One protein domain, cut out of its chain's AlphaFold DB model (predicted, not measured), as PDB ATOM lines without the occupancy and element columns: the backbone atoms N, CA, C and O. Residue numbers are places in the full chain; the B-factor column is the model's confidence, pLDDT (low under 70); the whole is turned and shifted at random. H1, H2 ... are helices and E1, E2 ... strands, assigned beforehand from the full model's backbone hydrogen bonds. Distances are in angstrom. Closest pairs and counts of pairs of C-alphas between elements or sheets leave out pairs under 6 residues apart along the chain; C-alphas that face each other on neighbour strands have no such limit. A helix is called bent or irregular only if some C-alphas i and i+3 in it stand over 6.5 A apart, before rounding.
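AT A GLANCE: This is residues 27 to 86 of the 86 residues of the protein "Lipase" of Bacillus thuringiensis serovar israelensis ATCC 35646 (UniProt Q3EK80). A long two-stranded hairpin of E1 and E2 makes one end of an elongated, loosely built domain, and helix H1 reaches out at the opposite end. A wide loop, residues 61 to 76, leads from the end of E2 to the short helix H2, which sits near Phe 57 of E2; residues 27 to 33 and 49 to 54 stick out. The printed part has 60 residues with two named helices and two named strands in the order H1, E1, E2, H2; the sheet, order E1 - E2, is antiparallel and the class is mixed, helices and strands. The whole is loose, with a radius of gyration of the C-alphas of 14.4 A and spans of 48 by 25 by 17 A.

IN THESE COORDINATES: Find C-alpha 28 at (-37.560, 36.655, 87.703); from there H1 runs over residues 28 to 37, 14.5 A. E1, residues 43 to 50, covers 21.4 A, and E2, residues 53 to 60, covers 22.4 A. H2, residues 77 to 84, covers 11.1 A and ends at C-alpha 84 at (-48.525, 18.600, 82.880); it is irregular, with C-alphas 79 and 82 7.9 A apart.

HOW THE PARTS SIT: Look first at the hairpin of E1 and E2, antiparallel at 155 degrees, where N 46 and O 57 are 2.9 A apart, within hydrogen-bond range. The closest C-alphas of E2 and H2 are those of Phe 57 and Ser 77, 6.8 A apart. E1 and H2 are only just apart, at 8.3 A; H1 is apart from E2 and H2. In H1 every O i to N i+4 pair is within hydrogen-bond range; in H2 0 of 4 are, against 4 of 5 O i to N i+3 pairs.

THE WHOLE: The C-alphas farthest apart, of Val 27 and Gly 52, are 49.1 A apart. The printed part has no cut; the link from E2 to H2 is long, 16 residues. Residues 27 to 41 and 85 to 86 have pLDDT under 70.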
ATOM      1  N   VAL A  27     -38.121  35.994  91.821       53.06
ATOM      2  CA  VAL A  27     -39.314  36.511  91.127       53.06
ATOM      3  C   VAL A  27     -39.103  36.486  89.612       53.06
ATOM      4  O   VAL A  27     -40.036  36.174  88.871       53.06
ATOM      5  N   GLU A  28     -37.877  36.716  89.137       51.38
ATOM      6  CA  GLU A  28     -37.560  36.655  87.703       51.38
ATOM      7  C   GLU A  28     -37.417  35.225  87.177       51.38
ATOM      8  O   GLU A  28     -37.969  34.905  86.122       51.38
ATOM      9  N   GLN A  29     -36.797  34.323  87.946       50.12
ATOM     10  CA  GLN A  29     -36.663  32.916  87.544       50.12
ATOM     11  C   GLN A  29     -38.034  32.230  87.400       50.12
ATOM     12  O   GLN A  29     -38.246  31.452  86.473       50.12
ATOM     13  N   VAL A  30     -39.019  32.580  88.237       50.88
ATOM     14  CA  VAL A  30     -40.384  32.022  88.163       50.88
ATOM     15  C   VAL A  30     -41.119  32.458  86.889       50.88
ATOM     16  O   VAL A  30     -41.885  31.675  86.321       50.88
ATOM     17  N   LYS A  31     -40.888  33.685  86.404       50.09
ATOM     18  CA  LYS A  31     -41.509  34.180  85.164       50.09
ATOM     19  C   LYS A  31     -40.905  33.542  83.913       50.09
ATOM     20  O   LYS A  31     -41.660  33.167  83.018       50.09
ATOM     21  N   GLN A  32     -39.584  33.371  83.857       46.88
ATOM     22  CA  GLN A  32     -38.941  32.685  82.728       46.88
ATOM     23  C   GLN A  32     -39.276  31.191  82.689       46.88
ATOM     24  O   GLN A  32     -39.610  30.683  81.621       46.88
ATOM     25  N   VAL A  33     -39.300  30.507  83.838       50.97
ATOM     26  CA  VAL A  33     -39.744  29.105  83.922       50.97
ATOM     27  C   VAL A  33     -41.177  28.956  83.405       50.97
ATOM     28  O   VAL A  33     -41.437  28.069  82.595       50.97
ATOM     29  N   LYS A  34     -42.093  29.859  83.779       49.84
ATOM     30  CA  LYS A  34     -43.462  29.854  83.236       49.84
ATOM     31  C   LYS A  34     -43.495  29.993  81.716       49.84
ATOM     32  O   LYS A  34     -44.183  29.206  81.083       49.84
ATOM     33  N   ASN A  35     -42.742  30.936  81.145       47.50
ATOM     34  CA  ASN A  35     -42.752  31.195  79.702       47.50
ATOM     35  C   ASN A  35     -42.095  30.086  78.862       47.50
ATOM     36  O   ASN A  35     -42.459  29.910  77.703       47.50
ATOM     37  N   THR A  36     -41.159  29.319  79.427       47.97
ATOM     38  CA  THR A  36     -40.595  28.130  78.766       47.97
ATOM     39  C   THR A  36     -41.509  26.905  78.902       47.97
ATOM     40  O   THR A  36     -41.549  26.075  77.998       47.97
ATOM     41  N   ILE A  37     -42.284  26.790  79.988       52.56
ATOM     42  CA  ILE A  37     -43.263  25.702  80.172       52.56
ATOM     43  C   ILE A  37     -44.496  25.879  79.264       52.56
ATOM     44  O   ILE A  37     -45.141  24.894  78.908       52.56
ATOM     45  N   THR A  38     -44.796  27.102  78.811       47.00
ATOM     46  CA  THR A  38     -45.865  27.369  77.829       47.00
ATOM     47  C   THR A  38     -45.588  26.819  76.429       47.00
ATOM     48  O   THR A  38     -46.471  26.874  75.571       47.00
ATOM     49  N   ALA A  39     -44.403  26.259  76.168       51.84
ATOM     50  CA  ALA A  39     -44.240  25.339  75.053       51.84
ATOM     51  C   ALA A  39     -45.009  24.065  75.408       51.84
ATOM     52  O   ALA A  39     -44.458  23.184  76.053       51.84
ATOM     53  N   LYS A  40     -46.298  24.021  75.046       58.75
ATOM     54  CA  LYS A  40     -47.228  22.888  75.159       58.75
ATOM     55  C   LYS A  40     -46.489  21.567  74.914       58.75
ATOM     56  O   LYS A  40     -46.365  21.131  73.771       58.75
ATOM     57  N   LEU A  41     -45.946  20.969  75.977       67.56
ATOM     58  CA  LEU A  41     -45.133  19.768  75.863       67.56
ATOM     59  C   LEU A  41     -46.070  18.675  75.365       67.56
ATOM     60  O   LEU A  41     -47.066  18.354  76.017       67.56
ATOM     61  N   ALA A  42     -45.791  18.160  74.170       74.56
ATOM     62  CA  ALA A  42     -46.600  17.108  73.589       74.56
ATOM     63  C   ALA A  42     -46.628  15.923  74.564       74.56
ATOM     64  O   ALA A  42     -45.585  15.418  74.985       74.56
ATOM     65  N   THR A  43     -47.837  15.541  74.974       86.31
ATOM     66  CA  THR A  43     -48.059  14.337  75.769       86.31
ATOM     67  C   THR A  43     -48.288  13.193  74.799       86.31
ATOM     68  O   THR A  43     -49.242  13.220  74.024       86.31
ATOM     69  N   GLU A  44     -47.411  12.202  74.835       90.94
ATOM     70  CA  GLU A  44     -47.552  10.958  74.089       90.94
ATOM     71  C   GLU A  44     -48.159   9.900  75.007       90.94
ATOM     72  O   GLU A  44     -47.631   9.626  76.087       90.94
ATOM     73  N   GLU A  45     -49.247   9.278  74.571       92.88
ATOM     74  CA  GLU A  45     -49.819   8.110  75.237       92.88
ATOM     75  C   GLU A  45     -49.231   6.842  74.617       92.88
ATOM     76  O   GLU A  45     -49.144   6.726  73.391       92.88
ATOM     77  N   LYS A  46     -48.782   5.905  75.453       95.00
ATOM     78  CA  LYS A  46     -48.108   4.680  75.014       95.00
ATOM     79  C   LYS A  46     -48.633   3.466  75.757       95.00
ATOM     80  O   LYS A  46     -49.035   3.555  76.914       95.00
ATOM     81  N   MET A  47     -48.568   2.329  75.078       96.62
ATOM     82  CA  MET A  47     -48.761   1.005  75.654       96.62
ATOM     83  C   MET A  47     -47.520   0.165  75.367       96.62
ATOM     84  O   MET A  47     -46.974   0.234  74.265       96.62
ATOM     85  N   VAL A  48     -47.059  -0.593  76.355       97.00
ATOM     86  CA  VAL A  48     -45.927  -1.515  76.221       97.00
ATOM     87  C   VAL A  48     -46.255  -2.822  76.925       97.00
ATOM     88  O   VAL A  48     -46.868  -2.806  77.986       97.00
ATOM     89  N   GLU A  49     -45.865  -3.945  76.338       97.69
ATOM     90  CA  GLU A  49     -45.984  -5.252  76.977       97.69
ATOM     91  C   GLU A  49     -44.722  -5.541  77.798       97.69
ATOM     92  O   GLU A  49     -43.605  -5.455  77.284       97.69
ATOM     93  N   ILE A  50     -44.900  -5.839  79.084       96.38
ATOM     94  CA  ILE A  50     -43.834  -6.196  80.024       96.38
ATOM     95  C   ILE A  50     -44.318  -7.415  80.801       96.38
ATOM     96  O   ILE A  50     -45.373  -7.363  81.428       96.38
ATOM     97  N   ASP A  51     -43.569  -8.515  80.746       97.56
ATOM     98  CA  ASP A  51     -43.877  -9.758  81.466       97.56
ATOM     99  C   ASP A  51     -45.322 -10.258  81.248       97.56
ATOM    100  O   ASP A  51     -46.013 -10.666  82.182       97.56
ATOM    101  N   GLY A  52     -45.805 -10.179  80.003       97.81
ATOM    102  CA  GLY A  52     -47.165 -10.577  79.617       97.81
ATOM    103  C   GLY A  52     -48.271  -9.621  80.083       97.81
ATOM    104  O   GLY A  52     -49.452  -9.947  79.967       97.81
ATOM    105  N   GLN A  53     -47.917  -8.448  80.615       97.62
ATOM    106  CA  GLN A  53     -48.856  -7.406  81.026       97.62
ATOM    107  C   GLN A  53     -48.712  -6.164  80.146       97.62
ATOM    108  O   GLN A  53     -47.620  -5.624  79.972       97.62
ATOM    109  N   THR A  54     -49.833  -5.662  79.634       97.69
ATOM    110  CA  THR A  54     -49.862  -4.399  78.891       97.69
ATOM    111  C   THR A  54     -49.911  -3.219  79.857       97.69
ATOM    112  O   THR A  54     -50.896  -3.019  80.569       97.69
ATOM    113  N   ILE A  55     -48.861  -2.403  79.852       97.19
ATOM    114  CA  ILE A  55     -48.722  -1.205  80.676       97.19
ATOM    115  C   ILE A  55     -49.015   0.036  79.836       97.19
ATOM    116  O   ILE A  55     -48.329   0.313  78.852       97.19
ATOM    117  N   TYR A  56     -50.010   0.815  80.258       96.88
ATOM    118  CA  TYR A  56     -50.314   2.132  79.701       96.88
ATOM    119  C   TYR A  56     -49.573   3.236  80.464       96.88
ATOM    120  O   TYR A  56     -49.617   3.285  81.695       96.88
ATOM    121  N   PHE A  57     -48.932   4.164  79.751       95.81
ATOM    122  CA  PHE A  57     -48.250   5.308  80.356       95.81
ATOM    123  C   PHE A  57     -48.280   6.558  79.466       95.81
ATOM    124  O   PHE A  57     -48.507   6.490  78.258       95.81
ATOM    125  N   LYS A  58     -48.028   7.719  80.082       93.81
ATOM    126  CA  LYS A  58     -47.918   9.022  79.409       93.81
ATOM    127  C   LYS A  58     -46.472   9.493  79.462       93.81
ATOM    128  O   LYS A  58     -45.874   9.500  80.537       93.81
ATOM    129  N   LYS A  59     -45.912   9.897  78.323       92.25
ATOM    130  CA  LYS A  59     -44.582  10.512  78.226       92.25
ATOM    131  C   LYS A  59     -44.733  11.974  77.827       92.25
ATOM    132  O   LYS A  59     -45.465  12.287  76.896       92.25
ATOM    133  N   ILE A  60     -44.028  12.860  78.520       90.19
ATOM    134  CA  ILE A  60     -44.061  14.302  78.273       90.19
ATOM    135  C   ILE A  60     -42.624  14.781  78.084       90.19
ATOM    136  O   ILE A  60     -41.804  14.652  78.992       90.19
ATOM    137  N   GLY A  61     -42.326  15.330  76.906       87.06
ATOM    138  CA  GLY A  61     -40.979  15.778  76.547       87.06
ATOM    139  C   GLY A  61     -39.949  14.645  76.399       87.06
ATOM    140  O   GLY A  61     -40.214  13.469  76.659       87.06
ATOM    141  N   ASN A  62     -38.755  14.996  75.922       87.38
ATOM    142  CA  ASN A  62     -37.680  14.046  75.604       87.38
ATOM    143  C   ASN A  62     -36.252  14.578  75.856       87.38
ATOM    144  O   ASN A  62     -35.311  13.805  75.716       87.38
ATOM    145  N   GLU A  63     -36.078  15.846  76.240       85.56
ATOM    146  CA  GLU A  63     -34.752  16.497  76.284       85.56
ATOM    147  C   GLU A  63     -34.119  16.583  77.684       85.56
ATOM    148  O   GLU A  63     -32.963  16.971  77.823       85.56
ATOM    149  N   LYS A  64     -34.869  16.249  78.743       87.50
ATOM    150  CA  LYS A  64     -34.425  16.355  80.145       87.50
ATOM    151  C   LYS A  64     -34.346  14.977  80.811       87.50
ATOM    152  O   LYS A  64     -35.013  14.053  80.339       87.50
ATOM    153  N   PRO A  65     -33.585  14.830  81.916       93.88
ATOM    154  CA  PRO A  65     -33.604  13.608  82.713       93.88
ATOM    155  C   PRO A  65     -35.042  13.192  83.065       93.88
ATOM    156  O   PRO A  65     -35.840  14.052  83.452       93.88
ATOM    157  N   PRO A  66     -35.394  11.904  82.913       92.19
ATOM    158  CA  PRO A  66     -36.766  11.457  83.090       92.19
ATOM    159  C   PRO A  66     -37.163  11.459  84.567       92.19
ATOM    160  O   PRO A  66     -36.419  10.992  85.429       92.19
ATOM    161  N   LEU A  67     -38.378  11.925  84.843       92.31
ATOM    162  CA  LEU A  67     -39.060  11.731  86.117       92.31
ATOM    163  C   LEU A  67     -40.118  10.638  85.938       92.31
ATOM    164  O   LEU A  67     -41.015  10.784  85.108       92.31
ATOM    165  N   LEU A  68     -40.026   9.561  86.718       94.88
ATOM    166  CA  LEU A  68     -41.038   8.506  86.751       94.88
ATOM    167  C   LEU A  68     -42.064   8.803  87.847       94.88
ATOM    168  O   LEU A  68     -41.706   9.049  88.996       94.88
ATOM    169  N   MET A  69     -43.344   8.755  87.487       94.94
ATOM    170  CA  MET A  69     -44.459   9.027  88.390       94.94
ATOM    171  C   MET A  69     -45.369   7.806  88.470       94.94
ATOM    172  O   MET A  69     -45.799   7.288  87.443       94.94
ATOM    173  N   ILE A  70     -45.671   7.361  89.689       96.31
ATOM    174  CA  ILE A  70     -46.452   6.148  89.956       96.31
ATOM    175  C   ILE A  70     -47.643   6.532  90.833       96.31
ATOM    176  O   ILE A  70     -47.468   7.182  91.864       96.31
ATOM    177  N   HIS A  71     -48.857   6.173  90.414       96.12
ATOM    178  CA  HIS A  71     -50.069   6.443  91.187       96.12
ATOM    179  C   HIS A  71     -50.303   5.374  92.263       96.12
ATOM    180  O   HIS A  71     -49.793   4.259  92.185       96.12
ATOM    181  N   GLY A  72     -51.111   5.717  93.266       96.25
ATOM    182  CA  GLY A  72     -51.549   4.783  94.300       96.25
ATOM    183  C   GLY A  72     -52.780   3.962  93.901       96.25
ATOM    184  O   GLY A  72     -53.277   4.031  92.773       96.25
ATOM    185  N   PHE A  73     -53.286   3.202  94.871       97.19
ATOM    186  CA  PHE A  73     -54.496   2.390  94.745       97.19
ATOM    187  C   PHE A  73     -55.716   3.219  94.306       97.19
ATOM    188  O   PHE A  73     -55.915   4.336  94.779       97.19
ATOM    189  N   GLY A  74     -56.531   2.664  93.402       96.31
ATOM    190  CA  GLY A  74     -57.740   3.312  92.874       96.31
ATOM    191  C   GLY A  74     -57.490   4.488  91.918       96.31
ATOM    192  O   GLY A  74     -58.446   5.128  91.487       96.31
ATOM    193  N   GLY A  75     -56.228   4.789  91.598       95.56
ATOM    194  CA  GLY A  75     -55.839   5.868  90.692       95.56
ATOM    195  C   GLY A  75     -55.411   5.396  89.301       95.56
ATOM    196  O   GLY A  75     -55.416   4.208  88.988       95.56
ATOM    197  N   SER A  76     -55.001   6.363  88.482       95.62
ATOM    198  CA  SER A  76     -54.329   6.159  87.195       95.62
ATOM    199  C   SER A  76     -53.304   7.278  86.962       95.62
ATOM    200  O   SER A  76     -53.185   8.209  87.767       95.62
ATOM    201  N   SER A  77     -52.583   7.234  85.838       93.75
ATOM    202  CA  SER A  77     -51.679   8.318  85.419       93.75
ATOM    203  C   SER A  77     -52.384   9.677  85.251       93.75
ATOM    204  O   SER A  77     -51.731  10.717  85.334       93.75
ATOM    205  N   ASP A  78     -53.717   9.699  85.116       93.19
ATOM    206  CA  ASP A  78     -54.512  10.932  85.084       93.19
ATOM    207  C   ASP A  78     -54.538  11.696  86.410       93.19
ATOM    208  O   ASP A  78     -54.817  12.896  86.418       93.19
ATOM    209  N   GLY A  79     -54.170  11.061  87.526       93.44
ATOM    210  CA  GLY A  79     -54.014  11.755  88.808       93.44
ATOM    211  C   GLY A  79     -52.966  12.876  88.769       93.44
ATOM    212  O   GLY A  79     -53.005  13.792  89.592       93.44
ATOM    213  N   PHE A  80     -52.060  12.855  87.786       92.06
ATOM    214  CA  PHE A  80     -50.973  13.824  87.651       92.06
ATOM    215  C   PHE A  80     -51.277  14.985  86.694       92.06
ATOM    216  O   PHE A  80     -50.400  15.813  86.464       92.06
ATOM    217  N   GLN A  81     -52.503  15.106  86.164       88.56
ATOM    218  CA  GLN A  81     -52.864  16.130  85.166       88.56
ATOM    219  C   GLN A  81     -52.448  17.557  85.535       88.56
ATOM    220  O   GLN A  81     -51.985  18.293  84.669       88.56
ATOM    221  N   LYS A  82     -52.544  17.936  86.815       86.06
ATOM    222  CA  LYS A  82     -52.155  19.273  87.303       86.06
ATOM    223  C   LYS A  82     -50.667  19.601  87.118       86.06
ATOM    224  O   LYS A  82     -50.297  20.763  87.211       86.06
ATOM    225  N   ILE A  83     -49.819  18.597  86.900       82.69
ATOM    226  CA  ILE A  83     -48.370  18.767  86.724       82.69
ATOM    227  C   ILE A  83     -48.022  19.034  85.256       82.69
ATOM    228  O   ILE A  83     -47.037  19.713  84.981       82.69
ATOM    229  N   TYR A  84     -48.832  18.541  84.313       76.25
ATOM    230  CA  TYR A  84     -48.525  18.600  82.880       76.25
ATOM    231  C   TYR A  84     -49.549  19.343  82.013       76.25
ATOM    232  O   TYR A  84     -49.284  19.594  80.841       76.25
ATOM    233  N   ARG A  85     -50.710  19.713  82.564       67.00
ATOM    234  CA  ARG A  85     -51.686  20.617  81.942       67.00
ATOM    235  C   ARG A  85     -51.656  21.950  82.696       67.00
ATOM    236  O   ARG A  85     -52.372  22.104  83.683       67.00
ATOM    237  N   LEU A  86     -50.783  22.859  82.260       57.06
ATOM    238  CA  LEU A  86     -50.757  24.271  82.668       57.06
ATOM    239  C   LEU A  86     -51.482  25.135  81.636       57.06
ATOM    240  O   LEU A  86     -51.321  24.848  80.428       57.06
TER     241      LEU A  86